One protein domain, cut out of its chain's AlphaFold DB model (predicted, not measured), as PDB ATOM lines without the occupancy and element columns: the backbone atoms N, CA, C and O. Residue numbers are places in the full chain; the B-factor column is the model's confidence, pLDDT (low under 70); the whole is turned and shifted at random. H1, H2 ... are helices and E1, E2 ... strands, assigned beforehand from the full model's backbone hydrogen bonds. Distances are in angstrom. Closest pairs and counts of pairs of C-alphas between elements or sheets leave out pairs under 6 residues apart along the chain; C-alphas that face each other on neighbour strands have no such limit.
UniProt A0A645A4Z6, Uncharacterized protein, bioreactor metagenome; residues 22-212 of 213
ATOM      1  N   MET A  22     170.068 139.828  97.709       45.78
ATOM      2  CA  MET A  22     170.302 141.118  97.107       45.78
ATOM      3  C   MET A  22     171.772 141.315  96.726       45.78
ATOM      4  O   MET A  22     172.019 142.246  96.001       45.78
ATOM      5  N   SER A  23     172.772 140.538  97.173       46.75
ATOM      6  CA  SER A  23     174.156 140.755  96.699       46.75
ATOM      7  C   SER A  23     174.337 140.317  95.250       46.75
ATOM      8  O   SER A  23     175.013 141.012  94.518       46.75
ATOM      9  N   HIS A  24     173.698 139.226  94.815       46.72
ATOM     10  CA  HIS A  24     173.793 138.766  93.429       46.72
ATOM     11  C   HIS A  24     172.927 139.619  92.496       46.72
ATOM     12  O   HIS A  24     173.370 139.980  91.412       46.72
ATOM     13  N   GLN A  25     171.725 140.007  92.949       56.78
ATOM     14  CA  GLN A  25     170.900 141.008  92.260       56.78
ATOM     15  C   GLN A  25     171.554 142.391  92.260       56.78
ATOM     16  O   GLN A  25     171.492 143.060  91.244       56.78
ATOM     17  N   ARG A  26     172.216 142.813  93.346       58.34
ATOM     18  CA  ARG A  26     172.970 144.076  93.386       58.34
ATOM     19  C   ARG A  26     174.256 144.005  92.594       58.34
ATOM     20  O   ARG A  26     174.595 145.019  92.028       58.34
ATOM     21  N   ALA A  27     174.939 142.868  92.531       63.34
ATOM     22  CA  ALA A  27     176.103 142.691  91.672       63.34
ATOM     23  C   ALA A  27     175.668 142.792  90.209       63.34
ATOM     24  O   ALA A  27     176.189 143.623  89.491       63.34
ATOM     25  N   ALA A  28     174.609 142.081  89.807       66.56
ATOM     26  CA  ALA A  28     174.039 142.213  88.466       66.56
ATOM     27  C   ALA A  28     173.491 143.627  88.180       66.56
ATOM     28  O   ALA A  28     173.566 144.109  87.056       66.56
ATOM     29  N   GLN A  29     172.938 144.304  89.190       70.50
ATOM     30  CA  GLN A  29     172.436 145.674  89.070       70.50
ATOM     31  C   GLN A  29     173.573 146.702  89.027       70.50
ATOM     32  O   GLN A  29     173.477 147.655  88.269       70.50
ATOM     33  N   GLN A  30     174.645 146.510  89.794       72.38
ATOM     34  CA  GLN A  30     175.869 147.309  89.734       72.38
ATOM     35  C   GLN A  30     176.556 147.102  88.392       72.38
ATOM     36  O   GLN A  30     176.888 148.084  87.751       72.38
ATOM     37  N   ASP A  31     176.657 145.860  87.918       74.25
ATOM     38  CA  ASP A  31     177.195 145.541  86.602       74.25
ATOM     39  C   ASP A  31     176.391 146.257  85.501       74.25
ATOM     40  O   ASP A  31     176.938 146.947  84.645       74.25
ATOM     41  N   TYR A  32     175.060 146.180  85.560       76.06
ATOM     42  CA  TYR A  32     174.205 146.900  84.620       76.06
ATOM     43  C   TYR A  32     174.385 148.424  84.701       76.06
ATOM     44  O   TYR A  32     174.456 149.084  83.668       76.06
ATOM     45  N   LEU A  33     174.477 148.994  85.907       78.94
ATOM     46  CA  LEU A  33     174.695 150.431  86.103       78.94
ATOM     47  C   LEU A  33     176.060 150.879  85.575       78.94
ATOM     48  O   LEU A  33     176.123 151.924  84.932       78.94
ATOM     49  N   THR A  34     177.119 150.092  85.773       78.31
ATOM     50  CA  THR A  34     178.458 150.346  85.226       78.31
ATOM     51  C   THR A  34     178.409 150.426  83.706       78.31
ATOM     52  O   THR A  34     178.759 151.450  83.119       78.31
ATOM     53  N   THR A  35     177.912 149.370  83.057       77.75
ATOM     54  CA  THR A  35     177.869 149.295  81.594       77.75
ATOM     55  C   THR A  35     176.923 150.344  81.023       77.75
ATOM     56  O   THR A  35     177.224 150.951  79.998       77.75
ATOM     57  N   SER A  36     175.795 150.612  81.689       82.31
ATOM     58  CA  SER A  36     174.855 151.645  81.257       82.31
ATOM     59  C   SER A  36     175.433 153.051  81.421       82.31
ATOM     60  O   SER A  36     175.165 153.891  80.567       82.31
ATOM     61  N   SER A  37     176.227 153.312  82.462       81.25
ATOM     62  CA  SER A  37     176.917 154.597  82.655       81.25
ATOM     63  C   SER A  37     178.010 154.793  81.606       81.25
ATOM     64  O   SER A  37     178.104 155.862  81.012       81.25
ATOM     65  N   ALA A  38     178.781 153.743  81.301       81.75
ATOM     66  CA  ALA A  38     179.755 153.759  80.211       81.75
ATOM     67  C   ALA A  38     179.077 154.001  78.849       81.75
ATOM     68  O   ALA A  38     179.545 154.818  78.058       81.75
ATOM     69  N   ALA A  39     177.936 153.353  78.594       85.19
ATOM     70  CA  ALA A  39     177.158 153.560  77.376       85.19
ATOM     71  C   ALA A  39     176.598 154.987  77.288       85.19
ATOM     72  O   ALA A  39     176.638 155.588  76.221       85.19
ATOM     73  N   GLN A  40     176.115 155.556  78.396       86.50
ATOM     74  CA  GLN A  40     175.656 156.947  78.443       86.50
ATOM     75  C   GLN A  40     176.797 157.944  78.216       86.50
ATOM     76  O   GLN A  40     176.593 158.929  77.512       86.50
ATOM     77  N   LEU A  41     177.990 157.679  78.756       84.12
ATOM     78  CA  LEU A  41     179.170 158.512  78.529       84.12
ATOM     79  C   LEU A  41     179.575 158.506  77.050       84.12
ATOM     80  O   LEU A  41     179.751 159.566  76.461       84.12
ATOM     81  N   LEU A  42     179.662 157.320  76.438       86.19
ATOM     82  CA  LEU A  42     179.953 157.202  75.008       86.19
ATOM     83  C   LEU A  42     178.864 157.847  74.157       86.19
ATOM     84  O   LEU A  42     179.172 158.507  73.174       86.19
ATOM     85  N   ARG A  43     177.594 157.701  74.541       88.69
ATOM     86  CA  ARG A  43     176.491 158.367  73.854       88.69
ATOM     87  C   ARG A  43     176.648 159.882  73.902       88.69
ATOM     88  O   ARG A  43     176.536 160.498  72.858       88.69
ATOM     89  N   ALA A  44     176.950 160.459  75.063       85.50
ATOM     90  CA  ALA A  44     177.143 161.901  75.209       85.50
ATOM     91  C   ALA A  44     178.339 162.431  74.399       85.50
ATOM     92  O   ALA A  44     178.284 163.552  73.909       85.50
ATOM     93  N   GLU A  45     179.397 161.632  74.246       83.12
ATOM     94  CA  GLU A  45     180.572 161.993  73.440       83.12
ATOM     95  C   GLU A  45     180.312 161.874  71.926       83.12
ATOM     96  O   GLU A  45     180.888 162.609  71.129       83.12
ATOM     97  N   LEU A  46     179.457 160.931  71.517       85.62
ATOM     98  CA  LEU A  46     179.133 160.667  70.110       85.62
ATOM     99  C   LEU A  46     177.919 161.466  69.602       85.62
ATOM    100  O   LEU A  46     177.759 161.651  68.396       85.62
ATOM    101  N   GLU A  47     177.051 161.915  70.505       85.56
ATOM    102  CA  GLU A  47     175.853 162.694  70.202       85.56
ATOM    103  C   GLU A  47     176.231 164.082  69.671       85.56
ATOM    104  O   GLU A  47     177.045 164.804  70.243       85.56
ATOM    105  N   GLY A  48     175.634 164.465  68.543       82.44
ATOM    106  CA  GLY A  48     175.889 165.750  67.900       82.44
ATOM    107  C   GLY A  48     177.165 165.799  67.058       82.44
ATOM    108  O   GLY A  48     177.421 166.839  66.443       82.44
ATOM    109  N   LEU A  49     177.927 164.700  66.975       86.00
ATOM    110  CA  LEU A  49     179.023 164.582  66.019       86.00
ATOM    111  C   LEU A  49     178.499 164.699  64.589       86.00
ATOM    112  O   LEU A  49     177.407 164.227  64.254       86.00
ATOM    113  N   ARG A  50     179.314 165.317  63.736       87.12
ATOM    114  CA  ARG A  50     179.068 165.439  62.305       87.12
ATOM    115  C   ARG A  50     180.267 164.959  61.497       87.12
ATOM    116  O   ARG A  50     181.383 164.829  61.989       87.12
ATOM    117  N   PHE A  51     180.023 164.685  60.233       87.12
ATOM    118  CA  PHE A  51     181.045 164.411  59.242       87.12
ATOM    119  C   PHE A  51     180.578 164.991  57.910       87.12
ATOM    120  O   PHE A  51     179.401 164.884  57.583       87.12
ATOM    121  N   ALA A  52     181.489 165.574  57.135       86.62
ATOM    122  CA  ALA A  52     181.198 166.015  55.778       86.62
ATOM    123  C   ALA A  52     182.279 165.498  54.820       86.62
ATOM    124  O   ALA A  52     183.476 165.721  55.013       86.62
ATOM    125  N   GLY A  53     181.846 164.785  53.784       85.75
ATOM    126  CA  GLY A  53     182.678 164.337  52.673       85.75
ATOM    127  C   GLY A  53     182.290 165.081  51.403       85.75
ATOM    128  O   GLY A  53     181.104 165.211  51.106       85.75
ATOM    129  N   ARG A  54     183.272 165.573  50.642       86.75
ATOM    130  CA  ARG A  54     183.031 166.256  49.369       86.75
ATOM    131  C   ARG A  54     183.852 165.625  48.252       86.75
ATOM    132  O   ARG A  54     185.058 165.427  48.364       86.75
ATOM    133  N   GLU A  55     183.192 165.385  47.128       84.19
ATOM    134  CA  GLU A  55     183.839 165.013  45.877       84.19
ATOM    135  C   GLU A  55     183.448 165.978  44.759       84.19
ATOM    136  O   GLU A  55     182.330 166.500  44.701       84.19
ATOM    137  N   GLN A  56     184.391 166.242  43.863       85.25
ATOM    138  CA  GLN A  56     184.207 167.182  42.772       85.25
ATOM    139  C   GLN A  56     184.620 166.554  41.448       85.25
ATOM    140  O   GLN A  56     185.713 166.009  41.312       85.25
ATOM    141  N   ARG A  57     183.761 166.709  40.440       84.62
ATOM    142  CA  ARG A  57     184.070 166.438  39.039       84.62
ATOM    143  C   ARG A  57     184.136 167.746  38.277       84.62
ATOM    144  O   ARG A  57     183.137 168.458  38.182       84.62
ATOM    145  N   ARG A  58     185.289 168.034  37.687       84.69
ATOM    146  CA  ARG A  58     185.463 169.157  36.770       84.69
ATOM    147  C   ARG A  58     185.545 168.640  35.343       84.69
ATOM    148  O   ARG A  58     186.357 167.768  35.059       84.69
ATOM    149  N   HIS A  59     184.710 169.171  34.461       82.12
ATOM    150  CA  HIS A  59     184.759 168.925  33.028       82.12
ATOM    151  C   HIS A  59     185.133 170.223  32.317       82.12
ATOM    152  O   HIS A  59     184.313 171.138  32.213       82.12
ATOM    153  N   ASP A  60     186.375 170.283  31.848       78.38
ATOM    154  CA  ASP A  60     186.833 171.311  30.927       78.38
ATOM    155  C   ASP A  60     186.526 170.810  29.503       78.38
ATOM    156  O   ASP A  60     186.746 169.638  29.200       78.38
ATOM    157  N   GLY A  61     185.997 171.661  28.618       63.03
ATOM    158  CA  GLY A  61     185.620 171.276  27.244       63.03
ATOM    159  C   GLY A  61     186.753 170.706  26.364       63.03
ATOM    160  O   GLY A  61     186.496 170.301  25.233       63.03
ATOM    161  N   GLY A  62     187.989 170.652  26.872       56.19
ATOM    162  CA  GLY A  62     189.119 169.915  26.310       56.19
ATOM    163  C   GLY A  62     189.434 168.684  27.162       56.19
ATOM    164  O   GLY A  62     189.628 168.786  28.366       56.19
ATOM    165  N   THR A  63     189.476 167.520  26.519       48.44
ATOM    166  CA  THR A  63     189.755 166.168  27.030       48.44
ATOM    167  C   THR A  63     190.524 166.098  28.362       48.44
ATOM    168  O   THR A  63     191.748 165.992  28.384       48.44
ATOM    169  N   GLY A  64     189.804 166.087  29.486       52.28
ATOM    170  CA  GLY A  64     190.397 165.836  30.799       52.28
ATOM    171  C   GLY A  64     189.450 166.184  31.937       52.28
ATOM    172  O   GLY A  64     189.460 167.305  32.431       52.28
ATOM    173  N   ALA A  65     188.624 165.226  32.363       54.47
ATOM    174  CA  ALA A  65     187.906 165.383  33.621       54.47
ATOM    175  C   ALA A  65     188.905 165.228  34.776       54.47
ATOM    176  O   ALA A  65     189.530 164.176  34.903       54.47
ATOM    177  N   VAL A  66     189.069 166.261  35.602       55.06
ATOM    178  CA  VAL A  66     189.832 166.153  36.850       55.06
ATOM    179  C   VAL A  66     188.834 165.866  37.963       55.06
ATOM    180  O   VAL A  66     187.923 166.664  38.212       55.06
ATOM    181  N   THR A  67     188.987 164.709  38.601       55.16
ATOM    182  CA  THR A  67     188.308 164.407  39.858       55.16
ATOM    183  C   THR A  67     189.203 164.865  40.998       55.16
ATOM    184  O   THR A  67     190.340 164.412  41.111       55.16
ATOM    185  N   GLU A  68     188.691 165.754  41.838       54.31
ATOM    186  CA  GLU A  68     189.364 166.192  43.058       54.31
ATOM    187  C   GLU A  68     188.524 165.722  44.252       54.31
ATOM    188  O   GLU A  68     187.348 166.077  44.386       54.31
ATOM    189  N   GLU A  69     189.109 164.859  45.083       51.94
ATOM    190  CA  GLU A  69     188.543 164.437  46.364       51.94
ATOM    191  C   GLU A  69     188.988 165.454  47.417       51.94
ATOM    192  O   GLU A  69     190.182 165.595  47.683       51.94
ATOM    193  N   VAL A  70     188.042 166.186  48.003       52.91
ATOM    194  CA  VAL A  70     188.334 167.134  49.081       52.91
ATOM    195  C   VAL A  70     187.580 166.670  50.316       52.91
ATOM    196  O   VAL A  70     186.399 166.947  50.494       52.91
ATOM    197  N   LEU A  71     188.276 165.952  51.193       51.19
ATOM    198  CA  LEU A  71     187.766 165.595  52.512       51.19
ATOM    199  C   LEU A  71     187.848 166.839  53.401       51.19
ATOM    200  O   LEU A  71     188.934 167.336  53.692       51.19
ATOM    201  N   SER A  72     186.705 167.379  53.805       53.88
ATOM    202  CA  SER A  72     186.630 168.497  54.746       53.88
ATOM    203  C   SER A  72     185.696 168.093  55.875       53.88
ATOM    204  O   SER A  72     184.515 168.427  55.809       53.88
ATOM    205  N   PRO A  73     186.182 167.345  56.885       51.72
ATOM    206  CA  PRO A  73     185.391 167.141  58.086       51.72
ATOM    207  C   PRO A  73     185.088 168.528  58.657       51.72
ATOM    208  O   PRO A  73     186.008 169.288  58.959       51.72
ATOM    209  N   GLU A  74     183.809 168.894  58.743       52.88
ATOM    210  CA  GLU A  74     183.424 170.069  59.521       52.88
ATOM    211  C   GLU A  74     183.962 169.867  60.945       52.88
ATOM    212  O   GLU A  74     183.882 168.757  61.472       52.88
ATOM    213  N   ASP A  75     184.593 170.894  61.519       46.44
ATOM    214  CA  ASP A  75     185.263 170.832  62.821       46.44
ATOM    215  C   ASP A  75     184.296 170.331  63.904       46.44
ATOM    216  O   ASP A  75     183.499 171.082  64.469       46.44
ATOM    217  N   ASN A  76     184.374 169.040  64.212       46.69
ATOM    218  CA  ASN A  76     183.732 168.451  65.370       46.69
ATOM    219  C   ASN A  76     184.817 168.280  66.427       46.69
ATOM    220  O   ASN A  76     185.777 167.558  66.193       46.69
ATOM    221  N   ALA A  77     184.660 169.004  67.535       50.78
ATOM    222  CA  ALA A  77     185.280 168.834  68.852       50.78
ATOM    223  C   ALA A  77     186.645 168.105  68.946       50.78
ATOM    224  O   ALA A  77     186.815 166.941  68.590       50.78
ATOM    225  N   SER A  78     187.611 168.761  69.596       52.75
ATOM    226  CA  SER A  78     188.905 168.178  69.963       52.75
ATOM    227  C   SER A  78     188.744 166.935  70.856       52.75
ATOM    228  O   SER A  78     188.457 167.063  72.043       52.75
ATOM    229  N   GLY A  79     188.977 165.742  70.306       64.69
ATOM    230  CA  GLY A  79     188.918 164.482  71.046       64.69
ATOM    231  C   GLY A  79     189.388 163.305  70.194       64.69
ATOM    232  O   GLY A  79     189.144 163.257  68.988       64.69
ATOM    233  N   ALA A  80     190.095 162.342  70.792       71.06
ATOM    234  CA  ALA A  80     190.623 161.217  70.020       71.06
ATOM    235  C   ALA A  80     189.510 160.282  69.514       71.06
ATOM    236  O   ALA A  80     189.671 159.699  68.447       71.06
ATOM    237  N   LEU A  81     188.385 160.155  70.235       77.12
ATOM    238  CA  LEU A  81     187.239 159.361  69.778       77.12
ATOM    239  C   LEU A  81     186.593 159.994  68.538       77.12
ATOM    240  O   LEU A  81     186.402 159.306  67.538       77.12
ATOM    241  N   THR A  82     186.361 161.308  68.560       78.31
ATOM    242  CA  THR A  82     185.844 162.075  67.417       78.31
ATOM    243  C   THR A  82     186.715 161.920  66.175       78.31
ATOM    244  O   THR A  82     186.200 161.687  65.080       78.31
ATOM    245  N   ALA A  83     188.042 161.973  66.338       77.50
ATOM    246  CA  ALA A  83     188.982 161.756  65.240       77.50
ATOM    247  C   ALA A  83     188.870 160.340  64.648       77.50
ATOM    248  O   ALA A  83     188.918 160.178  63.429       77.50
ATOM    249  N   GLN A  84     188.681 159.317  65.488       83.44
ATOM    250  CA  GLN A  84     188.492 157.942  65.018       83.44
ATOM    251  C   GLN A  84     187.157 157.764  64.288       83.44
ATOM    252  O   GLN A  84     187.137 157.201  63.198       83.44
ATOM    253  N   VAL A  85     186.056 158.288  64.833       86.75
ATOM    254  CA  VAL A  85     184.733 158.227  64.185       86.75
ATOM    255  C   VAL A  85     184.749 158.956  62.843       86.75
ATOM    256  O   VAL A  85     184.249 158.432  61.851       86.75
ATOM    257  N   SER A  86     185.409 160.115  62.778       84.69
ATOM    258  CA  SER A  86     185.591 160.868  61.532       84.69
ATOM    259  C   SER A  86     186.404 160.083  60.501       84.69
ATOM    260  O   SER A  86     186.059 160.078  59.322       84.69
ATOM    261  N   ALA A  87     187.458 159.378  60.925       84.75
ATOM    262  CA  ALA A  87     188.246 158.522  60.039       84.75
ATOM    263  C   ALA A  87     187.439 157.320  59.520       84.75
ATOM    264  O   ALA A  87     187.553 156.958  58.350       84.75
ATOM    265  N   MET A  88     186.589 156.727  60.362       88.25
ATOM    266  CA  MET A  88     185.677 155.657  59.953       88.25
ATOM    267  C   MET A  88     184.640 156.157  58.942       88.25
ATOM    268  O   MET A  88     184.446 155.516  57.913       88.25
ATOM    269  N   ALA A  89     184.042 157.328  59.176       89.94
ATOM    270  CA  ALA A  89     183.103 157.944  58.242       89.94
ATOM    271  C   ALA A  89     183.778 158.318  56.909       89.94
ATOM    272  O   ALA A  89     183.219 158.078  55.839       89.94
ATOM    273  N   ALA A  90     185.015 158.819  56.944       87.06
ATOM    274  CA  ALA A  90     185.803 159.057  55.737       87.06
ATOM    275  C   ALA A  90     186.042 157.759  54.945       87.06
ATOM    276  O   ALA A  90     185.880 157.747  53.727       87.06
ATOM    277  N   ALA A  91     186.354 156.653  55.628       88.69
ATOM    278  CA  ALA A  91     186.522 155.353  54.981       88.69
ATOM    279  C   ALA A  91     185.222 154.864  54.321       88.69
ATOM    280  O   ALA A  91     185.259 154.411  53.178       88.69
ATOM    281  N   VAL A  92     184.070 155.013  54.991       91.50
ATOM    282  CA  VAL A  92     182.756 154.708  54.399       91.50
ATOM    283  C   VAL A  92     182.508 155.585  53.172       91.50
ATOM    284  O   VAL A  92     182.199 155.057  52.108       91.50
ATOM    285  N   PHE A  93     182.734 156.899  53.260       89.19
ATOM    286  CA  PHE A  93     182.575 157.824  52.130       89.19
ATOM    287  C   PHE A  93     183.385 157.392  50.898       89.19
ATOM    288  O   PHE A  93     182.853 157.358  49.790       89.19
ATOM    289  N   GLN A  94     184.636 156.966  51.093       87.00
ATOM    290  CA  GLN A  94     185.520 156.492  50.020       87.00
ATOM    291  C   GLN A  94     185.064 155.192  49.343       87.00
ATOM    292  O   GLN A  94     185.520 154.890  48.237       87.00
ATOM    293  N   THR A  95     184.188 154.405  49.979       89.56
ATOM    294  CA  THR A  95     183.587 153.209  49.358       89.56
ATOM    295  C   THR A  95     182.452 153.549  48.392       89.56
ATOM    296  O   THR A  95     182.088 152.722  47.559       89.56
ATOM    297  N   GLN A  96     181.904 154.763  48.488       87.88
ATOM    298  CA  GLN A  96     180.673 155.181  47.814       87.88
ATOM    299  C   GLN A  96     180.820 156.512  47.062       87.88
ATOM    300  O   GLN A  96     179.854 157.262  46.885       87.88
ATOM    301  N   THR A  97     182.040 156.827  46.631       84.75
ATOM    302  CA  THR A  97     182.295 157.951  45.729       84.75
ATOM    303  C   THR A  97     181.659 157.696  44.362       84.75
ATOM    304  O   THR A  97     181.574 156.567  43.879       84.75
ATOM    305  N   VAL A  98     181.171 158.766  43.740       85.12
ATOM    306  CA  VAL A  98     180.471 158.742  42.448       85.12
ATOM    307  C   VAL A  98     181.354 159.310  41.335       85.12
ATOM    308  O   VAL A  98     181.264 158.887  40.181       85.12
ATOM    309  N   TYR A  99     182.193 160.293  41.654       81.62
ATOM    310  CA  TYR A  99     183.064 160.992  40.711       81.62
ATOM    311  C   TYR A  99     184.512 160.514  40.777       81.62
ATOM    312  O   TYR A  99     185.238 160.639  39.786       81.62
ATOM    313  N   ALA A 100     184.932 159.968  41.917       74.69
ATOM    314  CA  ALA A 100     186.194 159.252  42.060       74.69
ATOM    315  C   ALA A 100     186.002 157.752  41.844       74.69
ATOM    316  O   ALA A 100     184.899 157.229  41.977       74.69
ATOM    317  N   VAL A 101     187.087 157.052  41.509       78.19
ATOM    318  CA  VAL A 101     187.093 155.587  41.579       78.19
ATOM    319  C   VAL A 101     186.988 155.209  43.059       78.19
ATOM    320  O   VAL A 101     187.860 155.634  43.825       78.19
ATOM    321  N   PRO A 102     185.974 154.430  43.477       80.06
ATOM    322  CA  PRO A 102     185.872 153.975  44.856       80.06
ATOM    323  C   PRO A 102     187.131 153.213  45.262       80.06
ATOM    324  O   PRO A 102     187.567 152.294  44.565       80.06
ATOM    325  N   SER A 103     187.737 153.624  46.371       78.44
ATOM    326  CA  SER A 103     189.024 153.093  46.843       78.44
ATOM    327  C   SER A 103     189.010 152.708  48.324       78.44
ATOM    328  O   SER A 103     189.954 152.074  48.799       78.44
ATOM    329  N   GLY A 104     187.934 153.042  49.042       71.31
ATOM    330  CA  GLY A 104     187.767 152.715  50.453       71.31
ATOM    331  C   GLY A 104     187.376 151.258  50.699       71.31
ATOM    332  O   GLY A 104     186.865 150.553  49.829       71.31
ATOM    333  N   THR A 105     187.561 150.830  51.943       84.69
ATOM    334  CA  THR A 105     186.951 149.623  52.514       84.69
ATOM    335  C   THR A 105     186.144 150.023  53.735       84.69
ATOM    336  O   THR A 105     186.550 150.948  54.442       84.69
ATOM    337  N   LEU A 106     185.058 149.301  54.025       86.62
ATOM    338  CA  LEU A 106     184.316 149.528  55.264       86.62
ATOM    339  C   LEU A 106     185.267 149.456  56.471       86.62
ATOM    340  O   LEU A 106     186.133 148.570  56.515       86.62
ATOM    341  N   PRO A 107     185.145 150.389  57.428       86.75
ATOM    342  CA  PRO A 107     186.038 150.437  58.569       86.75
ATOM    343  C   PRO A 107     185.889 149.175  59.426       86.75
ATOM    344  O   PRO A 107     184.790 148.673  59.661       86.75
ATOM    345  N   GLY A 108     187.017 148.670  59.926       78.75
ATOM    346  CA  GLY A 108     187.015 147.636  60.959       78.75
ATOM    347  C   GLY A 108     186.507 148.180  62.298       78.75
ATOM    348  O   GLY A 108     186.338 149.386  62.468       78.75
ATOM    349  N   SER A 109     186.302 147.301  63.278       83.38
ATOM    350  CA  SER A 109     185.909 147.733  64.618       83.38
ATOM    351  C   SER A 109     187.074 148.348  65.405       83.38
ATOM    352  O   SER A 109     188.235 147.940  65.290       83.38
ATOM    353  N   LEU A 110     186.748 149.328  66.243       79.06
ATOM    354  CA  LEU A 110     187.641 149.964  67.200       79.06
ATOM    355  C   LEU A 110     187.335 149.439  68.602       79.06
ATOM    356  O   LEU A 110     186.240 149.638  69.124       79.06
ATOM    357  N   THR A 111     188.316 148.802  69.234       80.44
ATOM    358  CA  THR A 111     188.218 148.383  70.636       80.44
ATOM    359  C   THR A 111     188.844 149.437  71.543       80.44
ATOM    360  O   THR A 111     189.988 149.843  71.328       80.44
ATOM    361  N   MET A 112     188.106 149.842  72.573       77.44
ATOM    362  CA  MET A 112     188.534 150.799  73.589       77.44
ATOM    363  C   MET A 112     188.148 150.315  74.987       77.44
ATOM    364  O   MET A 112     187.183 149.570  75.152       77.44
ATOM    365  N   THR A 113     188.890 150.768  75.990       77.31
ATOM    366  CA  THR A 113     188.541 150.565  77.398       77.31
ATOM    367  C   THR A 113     187.919 151.844  77.935       77.31
ATOM    368  O   THR A 113     188.487 152.923  77.774       77.31
ATOM    369  N   VAL A 114     186.759 151.720  78.569       71.25
ATOM    370  CA  VAL A 114     186.053 152.800  79.250       71.25
ATOM    371  C   VAL A 114     186.211 152.595  80.748       71.25
ATOM    372  O   VAL A 114     185.740 151.604  81.310       71.25
ATOM    373  N   THR A 115     186.875 153.547  81.392       69.38
ATOM    374  CA  THR A 115     187.039 153.575  82.846       69.38
ATOM    375  C   THR A 115     186.120 154.646  83.412       69.38
ATOM    376  O   THR A 115     186.263 155.823  83.083       69.38
ATOM    377  N   VAL A 116     185.186 154.248  84.271       66.75
ATOM    378  CA  VAL A 116     184.333 155.180  85.015       66.75
ATOM    379  C   VAL A 116     184.809 155.178  86.471       66.75
ATOM    380  O   VAL A 116     184.967 154.097  87.039       66.75
ATOM    381  N   PRO A 117     185.070 156.344  87.095       62.06
ATOM    382  CA  PRO A 117     185.430 156.399  88.509       62.06
ATOM    383  C   PRO A 117     184.412 155.636  89.363       62.06
ATOM    384  O   PRO A 117     183.213 155.779  89.151       62.06
ATOM    385  N   GLU A 118     184.894 154.847  90.329       64.12
ATOM    386  CA  GLU A 118     184.078 154.010  91.233       64.12
ATOM    387  C   GLU A 118     183.441 152.753  90.605       64.12
ATOM    388  O   GLU A 118     182.786 151.992  91.320       64.12
ATOM    389  N   PHE A 119     183.689 152.476  89.320       66.81
ATOM    390  CA  PHE A 119     183.206 151.275  88.638       66.81
ATOM    391  C   PHE A 119     184.333 150.463  87.986       66.81
ATOM    392  O   PHE A 119     185.446 150.947  87.782       66.81
ATOM    393  N   ASP A 120     184.023 149.208  87.662       69.06
ATOM    394  CA  ASP A 120     184.929 148.318  86.938       69.06
ATOM    395  C   ASP A 120     185.104 148.752  85.472       69.06
ATOM    396  O   ASP A 120     184.238 149.403  84.881       69.06
ATOM    397  N   GLU A 121     186.235 148.378  84.874       73.00
ATOM    398  CA  GLU A 121     186.543 148.695  83.478       73.00
ATOM    399  C   GLU A 121     185.619 147.957  82.501       73.00
ATOM    400  O   GLU A 121     185.390 146.746  82.598       73.00
ATOM    401  N   VAL A 122     185.136 148.692  81.501       77.00
ATOM    402  CA  VAL A 122     184.269 148.167  80.445       77.00
ATOM    403  C   VAL A 122     185.012 148.213  79.120       77.00
ATOM    404  O   VAL A 122     185.520 149.252  78.709       77.00
ATOM    405  N   THR A 123     185.048 147.096  78.412       82.06
ATOM    406  CA  THR A 123     185.488 147.046  77.021       82.06
ATOM    407  C   THR A 123     184.339 147.492  76.124       82.06
ATOM    408  O   THR A 123     183.253 146.917  76.171       82.06
ATOM    409  N   ALA A 124     184.584 148.488  75.281       83.94
ATOM    410  CA  ALA A 124     183.666 148.924  74.241       83.94
ATOM    411  C   ALA A 124     184.249 148.604  72.859       83.94
ATOM    412  O   ALA A 124     185.417 148.876  72.572       83.94
ATOM    413  N   VAL A 125     183.427 148.019  71.995       87.12
ATOM    414  CA  VAL A 125     183.755 147.733  70.599       87.12
ATOM    415  C   VAL A 125     182.845 148.575  69.727       87.12
ATOM    416  O   VAL A 125     181.649 148.311  69.655       87.12
ATOM    417  N   LEU A 126     183.416 149.590  69.088       89.25
ATOM    418  CA  LEU A 126     182.731 150.493  68.172       89.25
ATOM    419  C   LEU A 126     182.894 149.996  66.734       89.25
ATOM    420  O   LEU A 126     183.993 149.643  66.315       89.25
ATOM    421  N   SER A 127     181.820 150.002  65.958       91.88
ATOM    422  CA  SER A 127     181.832 149.758  64.516       91.88
ATOM    423  C   SER A 127     180.934 150.755  63.795       91.88
ATOM    424  O   SER A 127     180.025 151.329  64.394       91.88
ATOM    425  N   MET A 128     181.184 150.932  62.502       93.81
ATOM    426  CA  MET A 128     180.377 151.752  61.606       93.81
ATOM    427  C   MET A 128     180.093 150.942  60.345       93.81
ATOM    428  O   MET A 128     181.008 150.312  59.812       93.81
ATOM    429  N   ASP A 129     178.841 150.919  59.907       94.69
ATOM    430  CA  ASP A 129     178.446 150.239  58.673       94.69
ATOM    431  C   ASP A 129     178.460 151.180  57.455       94.69
ATOM    432  O   ASP A 129     178.893 152.331  57.536       94.69
ATOM    433  N   GLY A 130     178.030 150.665  56.298       92.75
ATOM    434  CA  GLY A 130     177.972 151.434  55.051       92.75
ATOM    435  C   GLY A 130     176.952 152.576  55.066       92.75
ATOM    436  O   GLY A 130     177.111 153.525  54.306       92.75
ATOM    437  N   ASP A 131     175.967 152.523  55.964       94.00
ATOM    438  CA  ASP A 131     174.944 153.555  56.144       94.00
ATOM    439  C   ASP A 131     175.348 154.572  57.226       94.00
ATOM    440  O   ASP A 131     174.534 155.382  57.670       94.00
ATOM    441  N   TYR A 132     176.617 154.545  57.649       93.69
ATOM    442  CA  TYR A 132     177.190 155.346  58.729       93.69
ATOM    443  C   TYR A 132     176.606 155.074  60.120       93.69
ATOM    444  O   TYR A 132     176.911 155.818  61.055       93.69
ATOM    445  N   GLN A 133     175.807 154.028  60.325       94.81
ATOM    446  CA  GLN A 133     175.278 153.724  61.651       94.81
ATOM    447  C   GLN A 133     176.420 153.307  62.577       94.81
ATOM    448  O   GLN A 133     177.171 152.373  62.289       94.81
ATOM    449  N   ILE A 134     176.522 153.965  63.732       94.12
ATOM    450  CA  ILE A 134     177.488 153.579  64.759       94.12
ATOM    451  C   ILE A 134     176.839 152.545  65.668       94.12
ATOM    452  O   ILE A 134     175.756 152.761  66.214       94.12
ATOM    453  N   THR A 135     177.527 151.427  65.866       93.44
ATOM    454  CA  THR A 135     177.158 150.412  66.851       93.44
ATOM    455  C   THR A 135     178.298 150.259  67.842       93.44
ATOM    456  O   THR A 135     179.441 150.051  67.446       93.44
ATOM    457  N   VAL A 136     177.993 150.361  69.130       90.31
ATOM    458  CA  VAL A 136     178.948 150.137  70.209       90.31
ATOM    459  C   VAL A 136     178.444 149.010  71.092       90.31
ATOM    460  O   VAL A 136     177.396 149.132  71.722       90.31
ATOM    461  N   THR A 137     179.214 147.932  71.174       89.44
ATOM    462  CA  THR A 137     178.947 146.822  72.090       89.44
ATOM    463  C   THR A 137     179.835 146.961  73.316       89.44
ATOM    464  O   THR A 137     181.056 147.038  73.190       89.44
ATOM    465  N   LEU A 138     179.225 146.998  74.498       85.06
ATOM    466  CA  LEU A 138     179.901 147.149  75.780       85.06
ATOM    467  C   LEU A 138     179.823 145.849  76.583       85.06
ATOM    468  O   LEU A 138     178.737 145.314  76.804       85.06
ATOM    469  N   SER A 139     180.966 145.381  77.070       81.06
ATOM    470  CA  SER A 139     181.103 144.191  77.916       81.06
ATOM    471  C   SER A 139     182.195 144.405  78.958       81.06
ATOM    472  O   SER A 139     183.152 145.127  78.697       81.06
ATOM    473  N   PHE A 140     182.117 143.752  80.114       72.12
ATOM    474  CA  PHE A 140     183.203 143.824  81.094       72.12
ATOM    475  C   PHE A 140     184.501 143.221  80.556       72.12
ATOM    476  O   PHE A 140     184.481 142.229  79.823       72.12
ATOM    477  N   SER A 141     185.635 143.809  80.938       64.75
ATOM    478  CA  SER A 141     186.964 143.352  80.512       64.75
ATOM    479  C   SER A 141     187.347 141.977  81.077       64.75
ATOM    480  O   SER A 141     188.107 141.244  80.444       64.75
ATOM    481  N   ASP A 142     186.781 141.592  82.223       65.06
ATOM    482  CA  ASP A 142     186.976 140.294  82.883       65.06
ATOM    483  C   ASP A 142     185.961 139.216  82.442       65.06
ATOM    484  O   ASP A 142     185.991 138.088  82.940       65.06
ATOM    485  N   GLY A 143     185.070 139.544  81.498       60.88
ATOM    486  CA  GLY A 143     184.056 138.632  80.969       60.88
ATOM    487  C   GLY A 143     182.876 138.365  81.910       60.88
ATOM    488  O   GLY A 143     182.081 137.462  81.637       60.88
ATOM    489  N   ARG A 144     182.734 139.115  83.014       58.03
ATOM    490  CA  ARG A 144     181.531 139.061  83.862       58.03
ATOM    491  C   ARG A 144     180.359 139.801  83.203       58.03
ATOM    492  O   ARG A 144     180.538 140.583  82.278       58.03
ATOM    493  N   GLY A 145     179.139 139.563  83.686       56.09
ATOM    494  CA  GLY A 145     177.926 140.165  83.122       56.09
ATOM    495  C   GLY A 145     177.432 139.413  81.883       56.09
ATOM    496  O   GLY A 145     177.976 139.514  80.794       56.09
ATOM    497  N   THR A 146     176.357 138.647  82.052       56.28
ATOM    498  CA  THR A 146     175.815 137.703  81.054       56.28
ATOM    499  C   THR A 146     175.231 138.372  79.801       56.28
ATOM    500  O   THR A 146     174.789 137.670  78.900       56.28
ATOM    501  N   HIS A 147     175.196 139.706  79.732       60.97
ATOM    502  CA  HIS A 147     174.564 140.430  78.634       60.97
ATOM    503  C   HIS A 147     175.320 141.723  78.318       60.97
ATOM    504  O   HIS A 147     175.313 142.630  79.159       60.97
ATOM    505  N   PRO A 148     175.954 141.830  77.140       74.62
ATOM    506  CA  PRO A 148     176.528 143.093  76.703       74.62
ATOM    507  C   PRO A 148     175.422 144.149  76.562       74.62
ATOM    508  O   PRO A 148     174.255 143.810  76.383       74.62
ATOM    509  N   LEU A 149     175.755 145.433  76.667       86.94
ATOM    510  CA  LEU A 149     174.852 146.501  76.223       86.94
ATOM    511  C   LEU A 149     175.240 146.918  74.813       86.94
ATOM    512  O   LEU A 149     176.423 146.975  74.488       86.94
ATOM    513  N   THR A 150     174.245 147.255  74.007       90.88
ATOM    514  CA  THR A 150     174.452 147.778  72.661       90.88
ATOM    515  C   THR A 150     173.925 149.200  72.609       90.88
ATOM    516  O   THR A 150     172.746 149.449  72.857       90.88
ATOM    517  N   LEU A 151     174.812 150.140  72.308       90.94
ATOM    518  CA  LEU A 151     174.472 151.507  71.952       90.94
ATOM    519  C   LEU A 151     174.464 151.610  70.425       90.94
ATOM    520  O   LEU A 151     175.485 151.381  69.782       90.94
ATOM    521  N   THR A 152     173.324 151.984  69.858       94.06
ATOM    522  CA  THR A 152     173.163 152.204  68.419       94.06
ATOM    523  C   THR A 152     172.876 153.674  68.172       94.06
ATOM    524  O   THR A 152     171.904 154.200  68.712       94.06
ATOM    525  N   LEU A 153     173.699 154.340  67.361       93.94
ATOM    526  CA  LEU A 153     173.451 155.703  66.903       93.94
ATOM    527  C   LEU A 153     173.108 155.668  65.411       93.94
ATOM    528  O   LEU A 153     174.002 155.405  64.598       93.94
ATOM    529  N   PRO A 154     171.839 155.913  65.038       93.31
ATOM    530  CA  PRO A 154     171.478 156.046  63.638       93.31
ATOM    531  C   PRO A 154     172.155 157.285  63.052       93.31
ATOM    532  O   PRO A 154     172.301 158.310  63.722       93.31
ATOM    533  N   ALA A 155     172.559 157.179  61.793       93.62
ATOM    534  CA  ALA A 155     173.062 158.308  61.038       93.62
ATOM    535  C   ALA A 155     171.909 159.026  60.331       93.62
ATOM    536  O   ALA A 155     171.054 158.400  59.702       93.62
ATOM    537  N   TYR A 156     171.910 160.350  60.402       93.06
ATOM    538  CA  TYR A 156     171.180 161.195  59.471       93.06
ATOM    539  C   TYR A 156     172.135 161.611  58.359       93.06
ATOM    540  O   TYR A 156     173.147 162.256  58.638       93.06
ATOM    541  N   VAL A 157     171.818 161.223  57.126       93.38
ATOM    542  CA  VAL A 157     172.636 161.489  55.942       93.38
ATOM    543  C   VAL A 157     171.897 162.476  55.043       93.38
ATOM    544  O   VAL A 157     170.788 162.195  54.588       93.38
ATOM    545  N   ASP A 158     172.519 163.622  54.790       93.62
ATOM    546  CA  ASP A 158     172.079 164.621  53.820       93.62
ATOM    547  C   ASP A 158     173.055 164.652  52.644       93.62
ATOM    548  O   ASP A 158     174.259 164.856  52.819       93.62
ATOM    549  N   GLU A 159     172.540 164.444  51.437       92.81
ATOM    550  CA  GLU A 159     173.334 164.448  50.216       92.81
ATOM    551  C   GLU A 159     172.906 165.599  49.309       92.81
ATOM    552  O   GLU A 159     171.747 165.711  48.907       92.81
ATOM    553  N   GLN A 160     173.873 166.431  48.931       93.44
ATOM    554  CA  GLN A 160     173.653 167.579  48.063       93.44
ATOM    555  C   GLN A 160     174.569 167.512  46.848       93.44
ATOM    556  O   GLN A 160     175.772 167.294  46.966       93.44
ATOM    557  N   THR A 161     174.000 167.750  45.666       92.81
ATOM    558  CA  THR A 161     174.757 167.884  44.419       92.81
ATOM    559  C   THR A 161     174.518 169.258  43.813       92.81
ATOM    560  O   THR A 161     173.381 169.638  43.537       92.81
ATOM    561  N   VAL A 162     175.597 169.993  43.557       93.38
ATOM    562  CA  VAL A 162     175.575 171.325  42.947       93.38
ATOM    563  C   VAL A 162     176.384 171.291  41.659       93.38
ATOM    564  O   VAL A 162     177.530 170.849  41.654       93.38
ATOM    565  N   THR A 163     175.802 171.762  40.555       92.00
ATOM    566  CA  THR A 163     176.515 171.924  39.280       92.00
ATOM    567  C   THR A 163     176.626 173.397  38.930       92.00
ATOM    568  O   THR A 163     175.619 174.089  38.802       92.00
ATOM    569  N   THR A 164     177.857 173.849  38.731       92.56
ATOM    570  CA  THR A 164     178.188 175.210  38.316       92.56
ATOM    571  C   THR A 164     178.785 175.170  36.921       92.56
ATOM    572  O   THR A 164     179.760 174.460  36.678       92.56
ATOM    573  N   VAL A 165     178.223 175.957  36.008       91.12
ATOM    574  CA  VAL A 165     178.768 176.152  34.662       91.12
ATOM    575  C   VAL A 165     179.416 177.527  34.612       91.12
ATOM    576  O   VAL A 165     178.765 178.531  34.886       91.12
ATOM    577  N   THR A 166     180.703 177.571  34.281       89.38
ATOM    578  CA  THR A 166     181.458 178.815  34.098       89.38
ATOM    579  C   THR A 166     181.858 178.941  32.636       89.38
ATOM    580  O   THR A 166     182.492 178.036  32.095       89.38
ATOM    581  N   SER A 167     181.483 180.042  31.991       89.06
ATOM    582  CA  SER A 167     181.886 180.361  30.620       89.06
ATOM    583  C   SER A 167     183.151 181.210  30.614       89.06
ATOM    584  O   SER A 167     183.264 182.157  31.393       89.06
ATOM    585  N   TYR A 168     184.057 180.908  29.693       84.81
ATOM    586  CA  TYR A 168     185.268 181.675  29.446       84.81
ATOM    587  C   TYR A 168     185.299 182.072  27.979       84.81
ATOM    588  O   TYR A 168     185.131 181.227  27.101       84.81
ATOM    589  N   GLU A 169     185.518 183.357  27.727       89.56
ATOM    590  CA  GLU A 169     185.735 183.882  26.386       89.56
ATOM    591  C   GLU A 169     187.240 184.001  26.150       89.56
ATOM    592  O   GLU A 169     187.965 184.584  26.960       89.56
ATOM    593  N   VAL A 170     187.720 183.417  25.057       87.38
ATOM    594  CA  VAL A 170     189.117 183.493  24.635       87.38
ATOM    595  C   VAL A 170     189.155 184.157  23.280       87.38
ATOM    596  O   VAL A 170     188.440 183.757  22.366       87.38
ATOM    597  N   SER A 171     190.025 185.150  23.136       91.44
ATOM    598  CA  SER A 171     190.288 185.773  21.848       91.44
ATOM    599  C   SER A 171     191.656 185.372  21.318       91.44
ATOM    600  O   SER A 171     192.640 185.431  22.062       91.44
ATOM    601  N   TYR A 172     191.746 185.056  20.031       89.81
ATOM    602  CA  TYR A 172     193.019 184.930  19.326       89.81
ATOM    603  C   TYR A 172     193.002 185.782  18.059       89.81
ATOM    604  O   TYR A 172     191.953 186.001  17.456       89.81
ATOM    605  N   THR A 173     194.167 186.284  17.666       93.50
ATOM    606  CA  THR A 173     194.319 187.078  16.444       93.50
ATOM    607  C   THR A 173     195.091 186.263  15.426       93.50
ATOM    608  O   THR A 173     196.184 185.788  15.733       93.50
ATOM    609  N   ASP A 174     194.534 186.128  14.227       95.12
ATOM    610  CA  ASP A 174     195.199 185.500  13.088       95.12
ATOM    611  C   ASP A 174     195.371 186.509  11.946       95.12
ATOM    612  O   ASP A 174     194.616 187.479  11.832       95.12
ATOM    613  N   MET A 175     196.390 186.306  11.115       94.69
ATOM    614  CA  MET A 175     196.645 187.139   9.944       94.69
ATOM    615  C   MET A 175     195.906 186.545   8.749       94.69
ATOM    616  O   MET A 175     196.301 185.511   8.216       94.69
ATOM    617  N   VAL A 176     194.851 187.222   8.307       94.94
ATOM    618  CA  VAL A 176     194.033 186.793   7.171       94.94
ATOM    619  C   VAL A 176     194.339 187.686   5.978       94.94
ATOM    620  O   VAL A 176     194.404 188.908   6.107       94.94
ATOM    621  N   ASP A 177     194.543 187.088   4.809       93.06
ATOM    622  CA  ASP A 177     194.678 187.842   3.565       93.06
ATOM    623  C   ASP A 177     193.296 188.358   3.131       93.06
ATOM    624  O   ASP A 177     192.385 187.573   2.858       93.06
ATOM    625  N   ILE A 178     193.136 189.683   3.121       90.56
ATOM    626  CA  ILE A 178     191.949 190.368   2.608       90.56
ATOM    627  C   ILE A 178     192.426 191.257   1.464       90.56
ATOM    628  O   ILE A 178     193.163 192.219   1.682       90.56
ATOM    629  N   ASP A 179     192.039 190.910   0.237       93.56
ATOM    630  CA  ASP A 179     192.407 191.629  -0.988       93.56
ATOM    631  C   ASP A 179     193.929 191.815  -1.196       93.56
ATOM    632  O   ASP A 179     194.385 192.841  -1.705       93.56
ATOM    633  N   GLY A 180     194.743 190.822  -0.821       91.25
ATOM    634  CA  GLY A 180     196.204 190.853  -0.947       91.25
ATOM    635  C   GLY A 180     196.914 191.599   0.185       91.25
ATOM    636  O   GLY A 180     198.126 191.826   0.106       91.25
ATOM    637  N   VAL A 181     196.181 192.011   1.226       93.69
ATOM    638  CA  VAL A 181     196.714 192.708   2.401       93.69
ATOM    639  C   VAL A 181     196.570 191.813   3.637       93.69
ATOM    640  O   VAL A 181     195.445 191.530   4.062       93.69
ATOM    641  N   PRO A 182     197.687 191.397   4.269       94.06
ATOM    642  CA  PRO A 182     197.655 190.695   5.547       94.06
ATOM    643  C   PRO A 182     197.005 191.571   6.621       94.06
ATOM    644  O   PRO A 182     197.575 192.576   7.053       94.06
ATOM    645  N   THR A 183     195.807 191.186   7.046       96.12
ATOM    646  CA  THR A 183     194.977 191.941   7.983       96.12
ATOM    647  C   THR A 183     194.794 191.129   9.266       96.12
ATOM    648  O   THR A 183     194.389 189.968   9.191       96.12
ATOM    649  N   PRO A 184     195.078 191.696  10.453       95.75
ATOM    650  CA  PRO A 184     194.818 191.008  11.709       95.75
ATOM    651  C   PRO A 184     193.307 190.903  11.944       95.75
ATOM    652  O   PRO A 184     192.612 191.918  12.008       95.75
ATOM    653  N   VAL A 185     192.808 189.681  12.103       95.94
ATOM    654  CA  VAL A 185     191.412 189.392  12.447       95.94
ATOM    655  C   VAL A 185     191.377 188.742  13.824       95.94
ATOM    656  O   VAL A 185     192.059 187.747  14.064       95.94
ATOM    657  N   THR A 186     190.588 189.312  14.735       94.75
ATOM    658  CA  THR A 186     190.364 188.746  16.069       94.75
ATOM    659  C   THR A 186     189.152 187.828  16.048       94.75
ATOM    660  O   THR A 186     188.051 188.233  15.674       94.75
ATOM    661  N   TYR A 187     189.368 186.595  16.481       92.38
ATOM    662  CA  TYR A 187     188.351 185.576  16.673       92.38
ATOM    663  C   TYR A 187     188.063 185.432  18.159       92.38
ATOM    664  O   TYR A 187     188.983 185.510  18.971       92.38
ATOM    665  N   TYR A 188     186.798 185.197  18.492       89.94
ATOM    666  CA  TYR A 188     186.342 184.915  19.847       89.94
ATOM    667  C   TYR A 188     185.805 183.493  19.884       89.94
ATOM    668  O   TYR A 188     184.966 183.127  19.061       89.94
ATOM    669  N   ASP A 189     186.284 182.714  20.840       87.31
ATOM    670  CA  ASP A 189     185.761 181.393  21.145       87.31
ATOM    671  C   ASP A 189     185.264 181.372  22.590       87.31
ATOM    672  O   ASP A 189     185.794 182.065  23.461       87.31
ATOM    673  N   THR A 190     184.215 180.601  22.851       86.50
ATOM    674  CA  THR A 190     183.653 180.442  24.191       86.50
ATOM    675  C   THR A 190     183.735 178.985  24.586       86.50
ATOM    676  O   THR A 190     183.105 178.132  23.965       86.50
ATOM    677  N   TYR A 191     184.449 178.704  25.672       84.81
ATOM    678  CA  TYR A 191     184.458 177.371  26.258       84.81
ATOM    679  C   TYR A 191     183.805 177.377  27.638       84.81
ATOM    680  O   TYR A 191     183.833 178.362  28.379       84.81
ATOM    681  N   TYR A 192     183.192 176.246  27.979       84.94
ATOM    682  CA  TYR A 192     182.484 176.053  29.235       84.94
ATOM    683  C   TYR A 192     183.262 175.091  30.122       84.94
ATOM    684  O   TYR A 192     183.726 174.043  29.672       84.94
ATOM    685  N   ILE A 193     183.359 175.441  31.399       86.94
ATOM    686  CA  ILE A 193     183.813 174.550  32.458       86.94
ATOM    687  C   ILE A 193     182.600 174.191  33.297       86.94
ATOM    688  O   ILE A 193     181.944 175.070  33.859       86.94
ATOM    689  N   THR A 194     182.306 172.900  33.383       87.75
ATOM    690  CA  THR A 194     181.249 172.383  34.254       87.75
ATOM    691  C   THR A 194     181.886 171.756  35.481       87.75
ATOM    692  O   THR A 194     182.610 170.769  35.372       87.75
ATOM    693  N   THR A 195     181.599 172.307  36.654       88.69
ATOM    694  CA  THR A 195     182.027 171.753  37.938       88.69
ATOM    695  C   THR A 195     180.809 171.196  38.652       88.69
ATOM    696  O   THR A 195     179.912 171.948  39.022       88.69
ATOM    697  N   THR A 196     180.781 169.885  38.864       88.88
ATOM    698  CA  THR A 196     179.779 169.224  39.697       88.88
ATOM    699  C   THR A 196     180.413 168.849  41.029       88.88
ATOM    700  O   THR A 196     181.440 168.176  41.062       88.88
ATOM    701  N   VAL A 197     179.804 169.282  42.125       89.00
ATOM    702  CA  VAL A 197     180.218 168.984  43.494       89.00
ATOM    703  C   VAL A 197     179.133 168.154  44.152       89.00
ATOM    704  O   VAL A 197     177.974 168.563  44.139       89.00
ATOM    705  N   ARG A 198     179.515 167.024  44.743       87.69
ATOM    706  CA  ARG A 198     178.668 166.219  45.619       87.69
ATOM    707  C   ARG A 198     179.209 166.318  47.041       87.69
ATOM    708  O   ARG A 198     180.395 166.081  47.266       87.69
ATOM    709  N   THR A 199     178.338 166.666  47.976       89.94
ATOM    710  CA  THR A 199     178.628 166.738  49.408       89.94
ATOM    711  C   THR A 199     177.710 165.770  50.139       89.94
ATOM    712  O   THR A 199     176.499 165.805  49.936       89.94
ATOM    713  N   VAL A 200     178.285 164.925  50.988       90.38
ATOM    714  CA  VAL A 200     177.569 164.029  51.897       90.38
ATOM    715  C   VAL A 200     177.841 164.505  53.316       90.38
ATOM    716  O   VAL A 200     178.987 164.470  53.765       90.38
ATOM    717  N   SER A 201     176.796 164.952  54.000       90.25
ATOM    718  CA  SER A 201     176.840 165.383  55.394       90.25
ATOM    719  C   SER A 201     176.168 164.328  56.259       90.25
ATOM    720  O   SER A 201     175.056 163.897  55.972       90.25
ATOM    721  N   VAL A 202     176.839 163.906  57.319       90.88
ATOM    722  CA  VAL A 202     176.380 162.872  58.242       90.88
ATOM    723  C   VAL A 202     176.335 163.462  59.640       90.88
ATOM    724  O   VAL A 202     177.246 164.183  60.039       90.88
ATOM    725  N   SER A 203     175.289 163.152  60.398       90.56
ATOM    726  CA  SER A 203     175.194 163.508  61.814       90.56
ATOM    727  C   SER A 203     174.573 162.386  62.632       90.56
ATOM    728  O   SER A 203     173.698 161.682  62.129       90.56
ATOM    729  N   TRP A 204     174.988 162.253  63.890       90.88
ATOM    730  CA  TRP A 204     174.459 161.255  64.821       90.88
ATOM    731  C   TRP A 204     173.722 161.936  65.973       90.88
ATOM    732  O   TRP A 204     174.265 162.834  66.615       90.88
ATOM    733  N   ASP A 205     172.494 161.498  66.247       84.06
ATOM    734  CA  ASP A 205     171.658 162.045  67.322       84.06
ATOM    735  C   ASP A 205     171.229 160.954  68.307       84.06
ATOM    736  O   ASP A 205     170.861 159.855  67.889       84.06
ATOM    737  N   GLY A 206     171.268 161.297  69.599       73.44
ATOM    738  CA  GLY A 206     170.550 160.706  70.731       73.44
ATOM    739  C   GLY A 206     170.776 159.236  71.087       73.44
ATOM    740  O   GLY A 206     170.725 158.918  72.271       73.44
ATOM    741  N   GLY A 207     171.020 158.352  70.118       85.62
ATOM    742  CA  GLY A 207     171.235 156.911  70.232       85.62
ATOM    743  C   GLY A 207     170.184 156.122  71.030       85.62
ATOM    744  O   GLY A 207     169.482 156.619  71.910       85.62
ATOM    745  N   THR A 208     170.110 154.818  70.796       89.94
ATOM    746  CA  THR A 208     169.351 153.900  71.655       89.94
ATOM    747  C   THR A 208     170.303 152.954  72.366       89.94
ATOM    748  O   THR A 208     171.136 152.325  71.721       89.94
ATOM    749  N   ILE A 209     170.166 152.838  73.689       89.00
ATOM    750  CA  ILE A 209     170.881 151.842  74.493       89.00
ATOM    751  C   ILE A 209     169.919 150.686  74.743       89.00
ATOM    752  O   ILE A 209     168.879 150.865  75.380       89.00
ATOM    753  N   ALA A 210     170.270 149.508  74.251       87.31
ATOM    754  CA  ALA A 210     169.518 148.281  74.434       87.31
ATOM    755  C   ALA A 210     170.382 147.217  75.112       87.31
ATOM    756  O   ALA A 210     171.613 147.278  75.124       87.31
ATOM    757  N   LYS A 211     169.715 146.220  75.691       79.94
ATOM    758  CA  LYS A 211     170.383 144.997  76.118       79.94
ATOM    759  C   LYS A 211     170.809 144.242  74.855       79.94
ATOM    760  O   LYS A 211     169.968 144.026  73.991       79.94
ATOM    761  N   GLY A 212     172.088 143.912  74.752       65.44
ATOM    762  CA  GLY A 212     172.622 143.079  73.684       65.44
ATOM    763  C   GLY A 212     172.106 141.649  73.819       65.44
ATOM    764  O   GLY A 212     171.908 141.159  74.941       65.44
TER     765      GLY A 212
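Overview. This is residues 22 to 212 of the 213 residues of an uncharacterized protein of bioreactor metagenome (UniProt A0A645A4Z6). The domain is a long rod: a small body, in which helix H1 packs on a strongly twisted five-stranded sheet, and a very long two-stranded arm, the hairpin E7 and E8. The hairpin E1 and E2 runs beside the base of that arm and widens it to four strands, and H2 packs on both sheets near the mean of the C-alphas. The printed part has 191 residues, with two named helices and nine named strands in the order H1 E1 E2 H2 E3 E4 E5 E6 E7 E8 E9. Both sheets, E3 - E4 - E5 - E6 - E9 and E2 - E1 - E8 - E7, are antiparallel, and the class is mixed, helices and strands. The whole is extended, with a radius of gyration of the C-alphas of 27.4 A and spans of 113 by 24 by 21 A.

Along the chain. Find C-alpha 22 at (170.302, 141.118, 97.107); from there H1, residues 22 to 46, runs 34.5 A. Next come E1, residues 50 to 60, 32.9 A, and E2, residues 65 to 71. H2, residues 80 to 95, is 23.2 A long. Then look for E3 at 110 to 114, E4 at 122 to 128, E5 at 134 to 140 and E6 at 149 to 153. E7, residues 155 to 178, spans 69.3 A and ends at (191.949, 190.368, 2.608); E8, residues 181 to 204, returns over 73.4 A. E9, residues 208 to 211, ends at (170.383, 144.997, 76.118).

Arrangement. H1 and H2 lie on the same face of the sheet E3 E4 E5 E6 E9, two layers. For H1, look at Ala 39 and Leu 151 of E6, whose C-alphas are the closest of the two elements at 6.4 A. E3 to E6 form a meander, each strand the antiparallel neighbour of the one before; N 125 and O 137 of E4 and E5 are 2.8 A apart. E9 is an edge strand beside E6, with N 150 and O 210 at 2.9 A. E6 runs on into E7 at 34 degrees, and E7 bends by 51 degrees at residue 175. In the hairpin E7 and E8, N 170 and O 189 are 2.8 A apart. E1 is the antiparallel neighbour of E8, with N 55 and O 198 at 2.9 A, and of E2, with N 56 and O 68 at 3.0 A. H2 is also on one face of this sheet, again two layers, over E1 at a height over the sheet of 7.5 A; the C-alphas of Phe 51 and Ser 86 are their closest, 6.2 A. In H1 and H2 every O i to N i+4 pair is within hydrogen-bond range.

Size, cuts and confidence. The C-alphas farthest apart, those of Met 22 and Gly 180, are 113.0 A apart. The printed part has no cut, and the one long link is H2 to E3. The mean pLDDT of the printed part is 80.3; it is under 70 at residues 22 to 28, 61 to 79, 115 to 120, 141 to 147 and 212.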